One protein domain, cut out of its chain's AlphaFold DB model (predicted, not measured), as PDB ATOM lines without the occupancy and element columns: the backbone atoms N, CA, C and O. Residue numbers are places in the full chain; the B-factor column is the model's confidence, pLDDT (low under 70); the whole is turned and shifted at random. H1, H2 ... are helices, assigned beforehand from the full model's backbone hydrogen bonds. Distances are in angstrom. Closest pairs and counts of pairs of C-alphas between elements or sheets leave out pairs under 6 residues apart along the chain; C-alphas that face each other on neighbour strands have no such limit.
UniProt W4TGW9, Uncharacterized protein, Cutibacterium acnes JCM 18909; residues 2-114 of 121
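This is residues 2 to 114 of the 121 residues of an uncharacterized protein of Cutibacterium acnes JCM 18909 (UniProt W4TGW9). Two long helices, H6 and H5, form the sides of a long, open frame, joined at one far end by residues 77 to 87, while at the other end H2 sits between them with H1, H3 and H4 around it. The 113 printed residues have six named helices, H1 to H6 in chain order, and no named strand; the class is all helix, with mostly crossed packing. The whole is only just loose, close to compact, with a radius of gyration of the C-alphas of 16.3 A, and elongated, spanning 55 by 30 by 21 A.

H6, residues 88 to 113, is the longest helix at 37.1 A, from C-alpha 88 at (90.453, 148.463, 163.214) to C-alpha 113 at (122.761, 160.591, 176.960). H5, residues 56 to 76, measures 30.7 A. H2, residues 16 to 26, measures 15.7 A, and H3, residues 29 to 37, 12.3 A. H1, residues 2 to 8, begins at (115.268, 164.205, 171.275) and measures 9.9 A; H4, residues 45 to 49, measures 6.1 A.

H6 touches H2 with residues 106 to 113 alone, opposite ways at 38 degrees, a tilt only just steep; the closest C-alphas, of Thr 25 and Ala 110, are 6.2 A apart. H2 is the hub, touching four helices. It touches H5 at a shallow tilt of 16 degrees, the same way, with the C-alphas of Thr 20 and Glu 59 closest at 5.3 A. H4 touches H2, C-alphas 21 and 45 closest at 4.4 A. H1 touches H2, C-alphas 3 and 22 closest at 6.2 A. H1 also touches residues 106 to 111 of H6, C-alphas 2 and 110 closest at 6.0 A. H3 is close to H2 but not clearly touching, C-alphas 24 and 32 closest at 6.9 A. H5 and H6 are apart. In H1 to H6 every O i to N i+4 pair is within hydrogen-bond range.

The C-alphas farthest apart, of Pro 52 and Arg 86, are 55.2 A apart. The printed part has no cut. The link from H5 to H6 is long, 11 residues. Residues 71 to 79, 85 to 90 and 96 to 101 stand free. Mean pLDDT of the printed part is 84.9; residues 74 to 98 are under 70.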
ATOM      1  N   VAL A   2     113.880 164.283 170.751       97.19
ATOM      2  CA  VAL A   2     115.268 164.205 171.275       97.19
ATOM      3  C   VAL A   2     115.962 165.573 171.322       97.19
ATOM      4  O   VAL A   2     116.461 165.950 172.376       97.19
ATOM      5  N   ALA A   3     115.900 166.353 170.237       97.19
ATOM      6  CA  ALA A   3     116.432 167.719 170.204       97.19
ATOM      7  C   ALA A   3     115.819 168.628 171.286       97.19
ATOM      8  O   ALA A   3     116.530 169.385 171.932       97.19
ATOM      9  N   ALA A   4     114.515 168.495 171.558       97.31
ATOM     10  CA  ALA A   4     113.860 169.240 172.632       97.31
ATOM     11  C   ALA A   4     114.388 168.830 174.019       97.31
ATOM     12  O   ALA A   4     114.632 169.691 174.855       97.31
ATOM     13  N   ILE A   5     114.623 167.531 174.260       97.19
ATOM     14  CA  ILE A   5     115.249 167.050 175.506       97.19
ATOM     15  C   ILE A   5     116.660 167.634 175.653       97.19
ATOM     16  O   ILE A   5     116.996 168.112 176.733       97.19
ATOM     17  N   ALA A   6     117.465 167.616 174.588       97.25
ATOM     18  CA  ALA A   6     118.808 168.192 174.592       97.25
ATOM     19  C   ALA A   6     118.760 169.703 174.897       97.25
ATOM     20  O   ALA A   6     119.393 170.163 175.846       97.25
ATOM     21  N   HIS A   7     117.920 170.456 174.188       96.75
ATOM     22  CA  HIS A   7     117.754 171.896 174.396       96.75
ATOM     23  C   HIS A   7     117.307 172.244 175.827       96.75
ATOM     24  O   HIS A   7     117.920 173.071 176.506       96.75
ATOM     25  N   LEU A   8     116.289 171.548 176.351       95.88
ATOM     26  CA  LEU A   8     115.809 171.741 177.725       95.88
ATOM     27  C   LEU A   8     116.872 171.414 178.782       95.88
ATOM     28  O   LEU A   8     116.825 171.948 179.889       95.88
ATOM     29  N   ARG A   9     117.839 170.556 178.451       95.44
ATOM     30  CA  ARG A   9     118.943 170.179 179.339       95.44
ATOM     31  C   ARG A   9     120.191 171.042 179.186       95.44
ATOM     32  O   ARG A   9     121.172 170.787 179.881       95.44
ATOM     33  N   GLY A  10     120.122 172.089 178.363       95.12
ATOM     34  CA  GLY A  10     121.187 173.078 178.203       95.12
ATOM     35  C   GLY A  10     122.241 172.697 177.166       95.12
ATOM     36  O   GLY A  10     123.384 173.122 177.295       95.12
ATOM     37  N   TYR A  11     121.885 171.875 176.177       96.19
ATOM     38  CA  TYR A  11     122.732 171.638 175.011       96.19
ATOM     39  C   TYR A  11     122.378 172.634 173.909       96.19
ATOM     40  O   TYR A  11     121.198 172.900 173.668       96.19
ATOM     41  N   ASP A  12     123.405 173.156 173.249       95.56
ATOM     42  CA  ASP A  12     123.264 174.046 172.103       95.56
ATOM     43  C   ASP A  12     122.969 173.231 170.836       95.56
ATOM     44  O   ASP A  12     123.714 172.316 170.502       95.56
ATOM     45  N   LEU A  13     121.867 173.532 170.148       96.12
ATOM     46  CA  LEU A  13     121.479 172.827 168.921       96.12
ATOM     47  C   LEU A  13     122.274 173.304 167.693       96.12
ATOM     48  O   LEU A  13     122.312 172.597 166.680       96.12
ATOM     49  N   ASP A  14     122.930 174.460 167.791       95.94
ATOM     50  CA  ASP A  14     123.790 175.003 166.740       95.94
ATOM     51  C   ASP A  14     125.198 174.380 166.774       95.94
ATOM     52  O   ASP A  14     125.916 174.398 165.767       95.94
ATOM     53  N   ASP A  15     125.554 173.692 167.863       95.19
ATOM     54  CA  ASP A  15     126.767 172.882 167.950       95.19
ATOM     55  C   ASP A  15     126.631 171.592 167.119       95.19
ATOM     56  O   ASP A  15     125.766 170.736 167.346       95.19
ATOM     57  N   GLN A  16     127.543 171.416 166.161       95.62
ATOM     58  CA  GLN A  16     127.613 170.237 165.297       95.62
ATOM     59  C   GLN A  16     127.711 168.921 166.082       95.62
ATOM     60  O   GLN A  16     127.104 167.912 165.703       95.62
ATOM     61  N   ARG A  17     128.433 168.922 167.205       96.12
ATOM     62  CA  ARG A  17     128.581 167.752 168.079       96.12
ATOM     63  C   ARG A  17     127.240 167.337 168.665       96.12
ATOM     64  O   ARG A  17     126.903 166.154 168.691       96.12
ATOM     65  N   VAL A  18     126.443 168.317 169.088       96.88
ATOM     66  CA  VAL A  18     125.116 168.080 169.665       96.88
ATOM     67  C   VAL A  18     124.154 167.573 168.599       96.88
ATOM     68  O   VAL A  18     123.442 166.602 168.857       96.88
ATOM     69  N   ARG A  19     124.159 168.145 167.388       96.75
ATOM     70  CA  ARG A  19     123.341 167.624 166.278       96.75
ATOM     71  C   ARG A  19     123.689 166.178 165.944       96.75
ATOM     72  O   ARG A  19     122.793 165.338 165.867       96.75
ATOM     73  N   THR A  20     124.979 165.867 165.846       96.44
ATOM     74  CA  THR A  20     125.459 164.503 165.585       96.44
ATOM     75  C   THR A  20     125.036 163.541 166.699       96.44
ATOM     76  O   THR A  20     124.514 162.459 166.430       96.44
ATOM     77  N   ALA A  21     125.155 163.952 167.963       97.25
ATOM     78  CA  ALA A  21     124.683 163.171 169.104       97.25
ATOM     79  C   ALA A  21     123.159 162.962 169.100       97.25
ATOM     80  O   ALA A  21     122.679 161.884 169.460       97.25
ATOM     81  N   ILE A  22     122.375 163.962 168.683       97.56
ATOM     82  CA  ILE A  22     120.918 163.837 168.541       97.56
ATOM     83  C   ILE A  22     120.584 162.761 167.506       97.56
ATOM     84  O   ILE A  22     119.771 161.884 167.803       97.56
ATOM     85  N   LEU A  23     121.235 162.791 166.339       96.25
ATOM     86  CA  LEU A  23     121.053 161.783 165.291       96.25
ATOM     87  C   LEU A  23     121.422 160.384 165.792       96.25
ATOM     88  O   LEU A  23     120.638 159.449 165.631       96.25
ATOM     89  N   ALA A  24     122.553 160.256 166.487       96.44
ATOM     90  CA  ALA A  24     122.972 158.980 167.052       96.44
ATOM     91  C   ALA A  24     121.969 158.458 168.101       96.44
ATOM     92  O   ALA A  24     121.624 157.279 168.135       96.44
ATOM     93  N   THR A  25     121.422 159.349 168.929       97.31
ATOM     94  CA  THR A  25     120.432 158.992 169.957       97.31
ATOM     95  C   THR A  25     119.120 158.470 169.356       97.31
ATOM     96  O   THR A  25     118.462 157.631 169.977       97.31
ATOM     97  N   LEU A  26     118.733 158.931 168.161       95.06
ATOM     98  CA  LEU A  26     117.514 158.480 167.473       95.06
ATOM     99  C   LEU A  26     117.569 157.006 167.054       95.06
ATOM    100  O   LEU A  26     116.519 156.370 167.010       95.06
ATOM    101  N   MET A  27     118.763 156.453 166.810       93.56
ATOM    102  CA  MET A  27     118.942 155.027 166.488       93.56
ATOM    103  C   MET A  27     118.569 154.117 167.672       93.56
ATOM    104  O   MET A  27     118.227 152.951 167.492       93.56
ATOM    105  N   GLY A  28     118.571 154.667 168.891       93.69
ATOM    106  CA  GLY A  28     118.263 153.947 170.119       93.69
ATOM    107  C   GLY A  28     119.474 153.225 170.710       93.69
ATOM    108  O   GLY A  28     120.472 152.972 170.045       93.69
ATOM    109  N   GLN A  29     119.376 152.895 172.001       95.06
ATOM    110  CA  GLN A  29     120.511 152.389 172.776       95.06
ATOM    111  C   GLN A  29     121.133 151.124 172.176       95.06
ATOM    112  O   GLN A  29     122.339 151.071 171.993       95.06
ATOM    113  N   ARG A  30     120.308 150.120 171.860       94.06
ATOM    114  CA  ARG A  30     120.791 148.820 171.376       94.06
ATOM    115  C   ARG A  30     121.601 148.952 170.087       94.06
ATOM    116  O   ARG A  30     122.606 148.280 169.926       94.06
ATOM    117  N   GLU A  31     121.136 149.810 169.188       94.06
ATOM    118  CA  GLU A  31     121.768 150.016 167.891       94.06
ATOM    119  C   GLU A  31     123.088 150.770 168.026       94.06
ATOM    120  O   GLU A  31     124.094 150.362 167.461       94.06
ATOM    121  N   VAL A  32     123.108 151.827 168.844       96.19
ATOM    122  CA  VAL A  32     124.345 152.536 169.182       96.19
ATOM    123  C   VAL A  32     125.363 151.583 169.806       96.19
ATOM    124  O   VAL A  32     126.517 151.589 169.392       96.19
ATOM    125  N   ASP A  33     124.945 150.758 170.768       96.50
ATOM    126  CA  ASP A  33     125.832 149.808 171.442       96.50
ATOM    127  C   ASP A  33     126.404 148.780 170.434       96.50
ATOM    128  O   ASP A  33     127.597 148.485 170.482       96.50
ATOM    129  N   SER A  34     125.597 148.305 169.471       95.81
ATOM    130  CA  SER A  34     126.058 147.431 168.372       95.81
ATOM    131  C   SER A  34     127.068 148.132 167.466       95.81
ATOM    132  O   SER A  34     128.133 147.594 167.190       95.81
ATOM    133  N   LEU A  35     126.773 149.361 167.038       94.62
ATOM    134  CA  LEU A  35     127.651 150.124 166.151       94.62
ATOM    135  C   LEU A  35     128.979 150.501 166.816       94.62
ATOM    136  O   LEU A  35     129.989 150.592 166.125       94.62
ATOM    137  N   ILE A  36     128.995 150.715 168.134       96.25
ATOM    138  CA  ILE A  36     130.237 150.896 168.897       96.25
ATOM    139  C   ILE A  36     131.021 149.582 168.939       96.25
ATOM    140  O   ILE A  36     132.227 149.587 168.713       96.25
ATOM    141  N   HIS A  37     130.349 148.456 169.197       96.94
ATOM    142  CA  HIS A  37     130.992 147.140 169.216       96.94
ATOM    143  C   HIS A  37     131.582 146.746 167.853       96.94
ATOM    144  O   HIS A  37     132.633 146.121 167.795       96.94
ATOM    145  N   GLU A  38     130.930 147.152 166.764       95.06
ATOM    146  CA  GLU A  38     131.390 146.972 165.382       95.06
ATOM    147  C   GLU A  38     132.387 148.053 164.921       95.06
ATOM    148  O   GLU A  38     132.704 148.112 163.734       95.06
ATOM    149  N   GLU A  39     132.828 148.944 165.817       92.81
ATOM    150  CA  GLU A  39     133.762 150.050 165.538       92.81
ATOM    151  C   GLU A  39     133.274 151.047 164.464       92.81
ATOM    152  O   GLU A  39     134.030 151.863 163.938       92.81
ATOM    153  N   LYS A  40     131.973 151.035 164.156       90.69
ATOM    154  CA  LYS A  40     131.317 151.969 163.224       90.69
ATOM    155  C   LYS A  40     130.978 153.306 163.872       90.69
ATOM    156  O   LYS A  40     130.771 154.294 163.165       90.69
ATOM    157  N   LEU A  41     130.880 153.338 165.200       93.31
ATOM    158  CA  LEU A  41     130.770 154.561 165.987       93.31
ATOM    159  C   LEU A  41     131.912 154.637 166.998       93.31
ATOM    160  O   LEU A  41     132.154 153.668 167.713       93.31
ATOM    161  N   PRO A  42     132.561 155.803 167.135       92.50
ATOM    162  CA  PRO A  42     133.697 155.946 168.036       92.50
ATOM    163  C   PRO A  42     133.286 155.927 169.513       92.50
ATOM    164  O   PRO A  42     134.088 155.591 170.378       92.50
ATOM    165  N   THR A  43     132.060 156.354 169.835       95.50
ATOM    166  CA  THR A  43     131.587 156.471 171.219       95.50
ATOM    167  C   THR A  43     130.068 156.671 171.292       95.50
ATOM    168  O   THR A  43     129.366 156.749 170.283       95.50
ATOM    169  N   THR A  44     129.557 156.768 172.518       97.00
ATOM    170  CA  THR A  44     128.155 157.062 172.834       97.00
ATOM    171  C   THR A  44     127.747 158.483 172.412       97.00
ATOM    172  O   THR A  44     128.600 159.367 172.326       97.00
ATOM    173  N   PRO A  45     126.444 158.773 172.233       97.19
ATOM    174  CA  PRO A  45     125.966 160.121 171.945       97.19
ATOM    175  C   PRO A  45     126.427 161.175 172.957       97.19
ATOM    176  O   PRO A  45     126.736 162.295 172.561       97.19
ATOM    177  N   MET A  46     126.535 160.824 174.245       96.69
ATOM    178  CA  MET A  46     127.122 161.716 175.247       96.69
ATOM    179  C   MET A  46     128.572 162.064 174.902       96.69
ATOM    180  O   MET A  46     128.918 163.241 174.892       96.69
ATOM    181  N   GLY A  47     129.383 161.052 174.580       95.69
ATOM    182  CA  GLY A  47     130.781 161.229 174.190       95.69
ATOM    183  C   GLY A  47     130.928 162.119 172.956       95.69
ATOM    184  O   GLY A  47     131.761 163.022 172.959       95.69
ATOM    185  N   ILE A  48     130.058 161.938 171.956       95.50
ATOM    186  CA  ILE A  48     129.995 162.802 170.769       95.50
ATOM    187  C   ILE A  48     129.660 164.246 171.178       95.50
ATOM    188  O   ILE A  48     130.371 165.169 170.796       95.50
ATOM    189  N   ALA A  49     128.629 164.452 172.007       95.19
ATOM    190  CA  ALA A  49     128.187 165.777 172.459       95.19
ATOM    191  C   ALA A  49     129.195 166.511 173.369       95.19
ATOM    192  O   ALA A  49     129.035 167.705 173.632       95.19
ATOM    193  N   THR A  50     130.191 165.805 173.907       92.56
ATOM    194  CA  THR A  50     131.267 166.361 174.746       92.56
ATOM    195  C   THR A  50     132.635 166.324 174.073       92.56
ATOM    196  O   THR A  50     133.623 166.676 174.714       92.56
ATOM    197  N   ALA A  51     132.722 165.880 172.816       92.31
ATOM    198  CA  ALA A  51     133.987 165.777 172.099       92.31
ATOM    199  C   ALA A  51     134.685 167.148 172.010       92.31
ATOM    200  O   ALA A  51     134.002 168.171 171.921       92.31
ATOM    201  N   PRO A  52     136.027 167.214 172.006       87.94
ATOM    202  CA  PRO A  52     136.751 168.486 171.978       87.94
ATOM    203  C   PRO A  52     136.486 169.289 170.697       87.94
ATOM    204  O   PRO A  52     136.400 170.513 170.754       87.94
ATOM    205  N   VAL A  53     136.286 168.605 169.567       88.12
ATOM    206  CA  VAL A  53     136.023 169.202 168.250       88.12
ATOM    207  C   VAL A  53     134.855 168.506 167.555       88.12
ATOM    208  O   VAL A  53     134.558 167.344 167.837       88.12
ATOM    209  N   GLY A  54     134.168 169.237 166.675       84.38
ATOM    210  CA  GLY A  54     133.185 168.664 165.756       84.38
ATOM    211  C   GLY A  54     133.869 167.966 164.580       84.38
ATOM    212  O   GLY A  54     134.934 168.393 164.144       84.38
ATOM    213  N   ASP A  55     133.242 166.905 164.077       88.75
ATOM    214  CA  ASP A  55     133.716 166.133 162.928       88.75
ATOM    215  C   ASP A  55     132.565 165.952 161.924       88.75
ATOM    216  O   ASP A  55     131.565 165.278 162.194       88.75
ATOM    217  N   ALA A  56     132.703 166.586 160.757       87.62
ATOM    218  CA  ALA A  56     131.703 166.542 159.693       87.62
ATOM    219  C   ALA A  56     131.619 165.181 158.992       87.62
ATOM    220  O   ALA A  56     130.573 164.847 158.428       87.62
ATOM    221  N   ASP A  57     132.685 164.387 159.013       90.81
ATOM    222  CA  ASP A  57     132.661 163.045 158.443       90.81
ATOM    223  C   ASP A  57     131.972 162.069 159.396       90.81
ATOM    224  O   ASP A  57     131.162 161.250 158.947       90.81
ATOM    225  N   LEU A  58     132.157 162.243 160.708       88.56
ATOM    226  CA  LEU A  58     131.377 161.519 161.713       88.56
ATOM    227  C   LEU A  58     129.873 161.796 161.575       88.56
ATOM    228  O   LEU A  58     129.073 160.861 161.618       88.56
ATOM    229  N   GLU A  59     129.471 163.050 161.351       89.19
ATOM    230  CA  GLU A  59     128.061 163.406 161.127       89.19
ATOM    231  C   GLU A  59     127.462 162.645 159.933       89.19
ATOM    232  O   GLU A  59     126.365 162.086 160.034       89.19
ATOM    233  N   LYS A  60     128.207 162.528 158.823       90.94
ATOM    234  CA  LYS A  60     127.784 161.744 157.649       90.94
ATOM    235  C   LYS A  60     127.670 160.255 157.970       90.94
ATOM    236  O   LYS A  60     126.722 159.613 157.516       90.94
ATOM    237  N   VAL A  61     128.616 159.692 158.723       91.50
ATOM    238  CA  VAL A  61     128.582 158.278 159.140       91.50
ATOM    239  C   VAL A  61     127.359 158.015 160.016       91.50
ATOM    240  O   VAL A  61     126.611 157.071 159.755       91.50
ATOM    241  N   VAL A  62     127.099 158.871 161.005       91.06
ATOM    242  CA  VAL A  62     125.921 158.766 161.875       91.06
ATOM    243  C   VAL A  62     124.631 158.882 161.062       91.06
ATOM    244  O   VAL A  62     123.736 158.054 161.224       91.06
ATOM    245  N   ALA A  63     124.539 159.850 160.147       90.31
ATOM    246  CA  ALA A  63     123.364 160.029 159.297       90.31
ATOM    247  C   ALA A  63     123.095 158.805 158.401       90.31
ATOM    248  O   ALA A  63     121.953 158.360 158.294       90.31
ATOM    249  N   ARG A  64     124.138 158.219 157.798       91.81
ATOM    250  CA  ARG A  64     124.020 156.996 156.981       91.81
ATOM    251  C   ARG A  64     123.524 155.808 157.803       91.81
ATOM    252  O   ARG A  64     122.600 155.120 157.375       91.81
ATOM    253  N   ASN A  65     124.102 155.586 158.984       88.94
ATOM    254  CA  ASN A  65     123.664 154.507 159.869       88.94
ATOM    255  C   ASN A  65     122.216 154.715 160.326       88.94
ATOM    256  O   ASN A  65     121.427 153.777 160.268       88.94
ATOM    257  N   LEU A  66     121.824 155.945 160.665       90.00
ATOM    258  CA  LEU A  66     120.438 156.261 161.005       90.00
ATOM    259  C   LEU A  66     119.473 155.898 159.867       90.00
ATOM    260  O   LEU A  66     118.441 155.282 160.123       90.00
ATOM    261  N   VAL A  67     119.805 156.229 158.616       89.56
ATOM    262  CA  VAL A  67     118.982 155.850 157.455       89.56
ATOM    263  C   VAL A  67     118.848 154.327 157.341       89.56
ATOM    264  O   VAL A  67     117.735 153.839 157.140       89.56
ATOM    265  N   ASN A  68     119.934 153.571 157.532       87.94
ATOM    266  CA  ASN A  68     119.904 152.104 157.493       87.94
ATOM    267  C   ASN A  68     118.992 151.519 158.582       87.94
ATOM    268  O   ASN A  68     118.180 150.632 158.309       87.94
ATOM    269  N   VAL A  69     119.078 152.058 159.799       85.19
ATOM    270  CA  VAL A  69     118.249 151.649 160.943       85.19
ATOM    271  C   VAL A  69     116.775 151.927 160.663       85.19
ATOM    272  O   VAL A  69     115.930 151.044 160.828       85.19
ATOM    273  N   LEU A  70     116.463 153.126 160.164       84.88
ATOM    274  CA  LEU A  70     115.101 153.507 159.794       84.88
ATOM    275  C   LEU A  70     114.552 152.618 158.669       84.88
ATOM    276  O   LEU A  70     113.408 152.168 158.751       84.88
ATOM    277  N   MET A  71     115.358 152.307 157.650       83.94
ATOM    278  CA  MET A  71     114.968 151.377 156.586       83.94
ATOM    279  C   MET A  71     114.661 149.978 157.134       83.94
ATOM    280  O   MET A  71     113.624 149.409 156.784       83.94
ATOM    281  N   GLY A  72     115.499 149.448 158.029       80.94
ATOM    282  CA  GLY A  72     115.265 148.155 158.682       80.94
ATOM    283  C   GLY A  72     113.965 148.129 159.494       80.94
ATOM    284  O   GLY A  72     113.182 147.179 159.406       80.94
ATOM    285  N   GLN A  73     113.671 149.210 160.221       72.69
ATOM    286  CA  GLN A  73     112.426 149.348 160.983       72.69
ATOM    287  C   GLN A  73     111.183 149.430 160.082       72.69
ATOM    288  O   GLN A  73     110.151 148.831 160.397       72.69
ATOM    289  N   VAL A  74     111.262 150.141 158.953       68.44
ATOM    290  CA  VAL A  74     110.150 150.253 157.990       68.44
ATOM    291  C   VAL A  74     109.913 148.934 157.249       68.44
ATOM    292  O   VAL A  74     108.757 148.562 157.032       68.44
ATOM    293  N   ALA A  75     110.971 148.195 156.906       62.06
ATOM    294  CA  ALA A  75     110.859 146.886 156.264       62.06
ATOM    295  C   ALA A  75     110.168 145.853 157.179       62.06
ATOM    296  O   ALA A  75     109.286 145.123 156.723       62.06
ATOM    297  N   GLY A  76     110.480 145.852 158.482       56.31
ATOM    298  CA  GLY A  76     109.853 144.957 159.466       56.31
ATOM    299  C   GLY A  76     108.377 145.263 159.767       56.31
ATOM    300  O   GLY A  76     107.598 144.351 160.050       56.31
ATOM    301  N   LYS A  77     107.942 146.528 159.642       53.06
ATOM    302  CA  LYS A  77     106.542 146.950 159.863       53.06
ATOM    303  C   LYS A  77     105.566 146.498 158.757       53.06
ATOM    304  O   LYS A  77     104.363 146.682 158.922       53.06
ATOM    305  N   LYS A  78     106.024 145.895 157.648       50.31
ATOM    306  CA  LYS A  78     105.139 145.461 156.544       50.31
ATOM    307  C   LYS A  78     104.481 144.086 156.723       50.31
ATOM    308  O   LYS A  78     103.536 143.791 155.997       50.31
ATOM    309  N   LEU A  79     104.904 143.270 157.691       50.94
ATOM    310  CA  LEU A  79     104.301 141.948 157.932       50.94
ATOM    311  C   LEU A  79     102.955 141.975 158.700       50.94
ATOM    312  O   LEU A  79     102.068 141.204 158.339       50.94
ATOM    313  N   PRO A  80     102.703 142.869 159.682       50.94
ATOM    314  CA  PRO A  80     101.436 142.862 160.433       50.94
ATOM    315  C   PRO A  80     100.247 143.531 159.719       50.94
ATOM    316  O   PRO A  80      99.094 143.296 160.082       50.94
ATOM    317  N   VAL A  81     100.497 144.377 158.711       51.94
ATOM    318  CA  VAL A  81      99.463 145.230 158.082       51.94
ATOM    319  C   VAL A  81      98.433 144.422 157.278       51.94
ATOM    320  O   VAL A  81      97.314 144.886 157.059       51.94
ATOM    321  N   PHE A  82      98.749 143.187 156.887       52.75
ATOM    322  CA  PHE A  82      97.800 142.340 156.162       52.75
ATOM    323  C   PHE A  82      96.796 141.604 157.068       52.75
ATOM    324  O   PHE A  82      95.718 141.255 156.593       52.75
ATOM    325  N   VAL A  83      97.073 141.439 158.370       53.34
ATOM    326  CA  VAL A  83      96.170 140.733 159.309       53.34
ATOM    327  C   VAL A  83      95.201 141.692 160.022       53.34
ATOM    328  O   VAL A  83      94.114 141.289 160.432       53.34
ATOM    329  N   SER A  84      95.516 142.988 160.107       47.25
ATOM    330  CA  SER A  84      94.692 143.981 160.820       47.25
ATOM    331  C   SER A  84      93.512 144.549 160.020       47.25
ATOM    332  O   SER A  84      92.677 145.262 160.579       47.25
ATOM    333  N   LYS A  85      93.379 144.213 158.730       55.00
ATOM    334  CA  LYS A  85      92.372 144.806 157.827       55.00
ATOM    335  C   LYS A  85      90.905 144.474 158.162       55.00
ATOM    336  O   LYS A  85      90.021 145.002 157.497       55.00
ATOM    337  N   ARG A  86      90.627 143.622 159.160       55.78
ATOM    338  CA  ARG A  86      89.255 143.210 159.529       55.78
ATOM    339  C   ARG A  86      88.736 143.721 160.875       55.78
ATOM    340  O   ARG A  86      87.526 143.718 161.054       55.78
ATOM    341  N   VAL A  87      89.587 144.207 161.785       54.72
ATOM    342  CA  VAL A  87      89.137 144.817 163.054       54.72
ATOM    343  C   VAL A  87      90.039 146.014 163.405       54.72
ATOM    344  O   VAL A  87      91.053 145.846 164.089       54.72
ATOM    345  N   PRO A  88      89.685 147.237 162.963       54.59
ATOM    346  CA  PRO A  88      90.453 148.463 163.214       54.59
ATOM    347  C   PRO A  88      90.742 148.734 164.698       54.59
ATOM    348  O   PRO A  88      91.782 149.292 165.032       54.59
ATOM    349  N   VAL A  89      89.862 148.285 165.600       62.75
ATOM    350  CA  VAL A  89      90.004 148.463 167.056       62.75
ATOM    351  C   VAL A  89      91.147 147.610 167.632       62.75
ATOM    352  O   VAL A  89      91.914 148.091 168.464       62.75
ATOM    353  N   LEU A  90      91.330 146.379 167.137       59.19
ATOM    354  CA  LEU A  90      92.436 145.500 167.545       59.19
ATOM    355  C   LEU A  90      93.769 145.940 166.917       59.19
ATOM    356  O   LEU A  90      94.804 145.913 167.580       59.19
ATOM    357  N   GLY A  91      93.741 146.410 165.664       48.88
ATOM    358  CA  GLY A  91      94.920 146.965 164.989       48.88
ATOM    359  C   GLY A  91      95.406 148.290 165.595       48.88
ATOM    360  O   GLY A  91      96.612 148.505 165.708       48.88
ATOM    361  N   GLY A  92      94.481 149.151 166.032       57.06
ATOM    362  CA  GLY A  92      94.788 150.440 166.656       57.06
ATOM    363  C   GLY A  92      95.413 150.316 168.049       57.06
ATOM    364  O   GLY A  92      96.376 151.019 168.340       57.06
ATOM    365  N   GLY A  93      94.935 149.389 168.888       60.00
ATOM    366  CA  GLY A  93      95.455 149.200 170.251       60.00
ATOM    367  C   GLY A  93      96.881 148.632 170.304       60.00
ATOM    368  O   GLY A  93      97.732 149.130 171.043       60.00
ATOM    369  N   VAL A  94      97.183 147.622 169.481       59.88
ATOM    370  CA  VAL A  94      98.531 147.019 169.427       59.88
ATOM    371  C   VAL A  94      99.525 147.948 168.720       59.88
ATOM    372  O   VAL A  94     100.667 148.092 169.155       59.88
ATOM    373  N   GLY A  95      99.083 148.651 167.671       57.75
ATOM    374  CA  GLY A  95      99.900 149.657 166.989       57.75
ATOM    375  C   GLY A  95     100.258 150.839 167.896       57.75
ATOM    376  O   GLY A  95     101.428 151.214 167.972       57.75
ATOM    377  N   ALA A  96      99.283 151.378 168.637       63.62
ATOM    378  CA  ALA A  96      99.498 152.496 169.558       63.62
ATOM    379  C   ALA A  96     100.428 152.134 170.728       63.62
ATOM    380  O   ALA A  96     101.250 152.951 171.144       63.62
ATOM    381  N   THR A  97     100.346 150.903 171.243       68.19
ATOM    382  CA  THR A  97     101.223 150.444 172.332       68.19
ATOM    383  C   THR A  97     102.662 150.215 171.864       68.19
ATOM    384  O   THR A  97     103.596 150.648 172.544       68.19
ATOM    385  N   ALA A  98     102.868 149.618 170.686       67.25
ATOM    386  CA  ALA A  98     104.205 149.414 170.118       67.25
ATOM    387  C   ALA A  98     104.914 150.741 169.775       67.25
ATOM    388  O   ALA A  98     106.104 150.917 170.069       67.25
ATOM    389  N   ASP A  99     104.190 151.702 169.195       73.81
ATOM    390  CA  ASP A  99     104.736 153.022 168.848       73.81
ATOM    391  C   ASP A  99     104.988 153.884 170.103       73.81
ATOM    392  O   ASP A  99     106.005 154.578 170.216       73.81
ATOM    393  N   GLY A 100     104.127 153.754 171.120       80.31
ATOM    394  CA  GLY A 100     104.324 154.371 172.431       80.31
ATOM    395  C   GLY A 100     105.567 153.845 173.156       80.31
ATOM    396  O   GLY A 100     106.355 154.633 173.685       80.31
ATOM    397  N   PHE A 101     105.798 152.528 173.139       83.75
ATOM    398  CA  PHE A 101     106.960 151.918 173.792       83.75
ATOM    399  C   PHE A 101     108.280 152.323 173.129       83.75
ATOM    400  O   PHE A 101     109.235 152.703 173.814       83.75
ATOM    401  N   THR A 102     108.335 152.288 171.796       82.50
ATOM    402  CA  THR A 102     109.528 152.708 171.043       82.50
ATOM    403  C   THR A 102     109.839 154.181 171.301       82.50
ATOM    404  O   THR A 102     110.961 154.500 171.705       82.50
ATOM    405  N   THR A 103     108.836 155.056 171.229       87.12
ATOM    406  CA  THR A 103     108.977 156.481 171.568       87.12
ATOM    407  C   THR A 103     109.477 156.685 173.000       87.12
ATOM    408  O   THR A 103     110.440 157.424 173.227       87.12
ATOM    409  N   TRP A 104     108.884 155.996 173.979       91.50
ATOM    410  CA  TRP A 104     109.299 156.079 175.381       91.50
ATOM    411  C   TRP A 104     110.739 155.599 175.594       91.50
ATOM    412  O   TRP A 104     111.497 156.225 176.343       91.50
ATOM    413  N   SER A 105     111.147 154.525 174.914       93.25
ATOM    414  CA  SER A 105     112.503 153.982 175.026       93.25
ATOM    415  C   SER A 105     113.558 154.957 174.491       93.25
ATOM    416  O   SER A 105     114.552 155.207 175.179       93.25
ATOM    417  N   VAL A 106     113.300 155.602 173.347       94.12
ATOM    418  CA  VAL A 106     114.159 156.661 172.792       94.12
ATOM    419  C   VAL A 106     114.172 157.881 173.719       94.12
ATOM    420  O   VAL A 106     115.237 158.431 173.994       94.12
ATOM    421  N   ALA A 107     113.027 158.274 174.291       95.12
ATOM    422  CA  ALA A 107     112.955 159.372 175.261       95.12
ATOM    423  C   ALA A 107     113.772 159.086 176.531       95.12
ATOM    424  O   ALA A 107     114.429 159.974 177.084       95.12
ATOM    425  N   ARG A 108     113.711 157.850 177.037       96.69
ATOM    426  CA  ARG A 108     114.491 157.397 178.195       96.69
ATOM    427  C   ARG A 108     115.983 157.401 177.875       96.69
ATOM    428  O   ARG A 108     116.765 157.891 178.687       96.69
ATOM    429  N   TYR A 109     116.361 156.925 176.692       97.44
ATOM    430  CA  TYR A 109     117.750 156.929 176.246       97.44
ATOM    431  C   TYR A 109     118.297 158.351 176.067       97.44
ATOM    432  O   TYR A 109     119.356 158.662 176.607       97.44
ATOM    433  N   ALA A 110     117.538 159.256 175.446       97.69
ATOM    434  CA  ALA A 110     117.911 160.665 175.317       97.69
ATOM    435  C   ALA A 110     118.156 161.328 176.679       97.69
ATOM    436  O   ALA A 110     119.154 162.017 176.872       97.69
ATOM    437  N   ARG A 111     117.301 161.062 177.675       96.94
ATOM    438  CA  ARG A 111     117.508 161.553 179.050       96.94
ATOM    439  C   ARG A 111     118.769 160.990 179.719       96.94
ATOM    440  O   ARG A 111     119.273 161.631 180.639       96.94
ATOM    441  N   LYS A 112     119.259 159.820 179.299       97.31
ATOM    442  CA  LYS A 112     120.517 159.232 179.780       97.31
ATOM    443  C   LYS A 112     121.729 159.857 179.083       97.31
ATOM    444  O   LYS A 112     122.708 160.154 179.752       97.31
ATOM    445  N   GLN A 113     121.649 160.072 177.770       97.38
ATOM    446  CA  GLN A 113     122.761 160.591 176.960       97.38
ATOM    447  C   GLN A 113     122.974 162.100 177.086       97.38
ATOM    448  O   GLN A 113     124.093 162.577 176.947       97.38
ATOM    449  N   PHE A 114     121.921 162.846 177.404       97.31
ATOM    450  CA  PHE A 114     122.000 164.276 177.661       97.31
ATOM    451  C   PHE A 114     121.744 164.526 179.151       97.31
ATOM    452  O   PHE A 114     120.610 164.826 179.506       97.31
TER     453      PHE A 114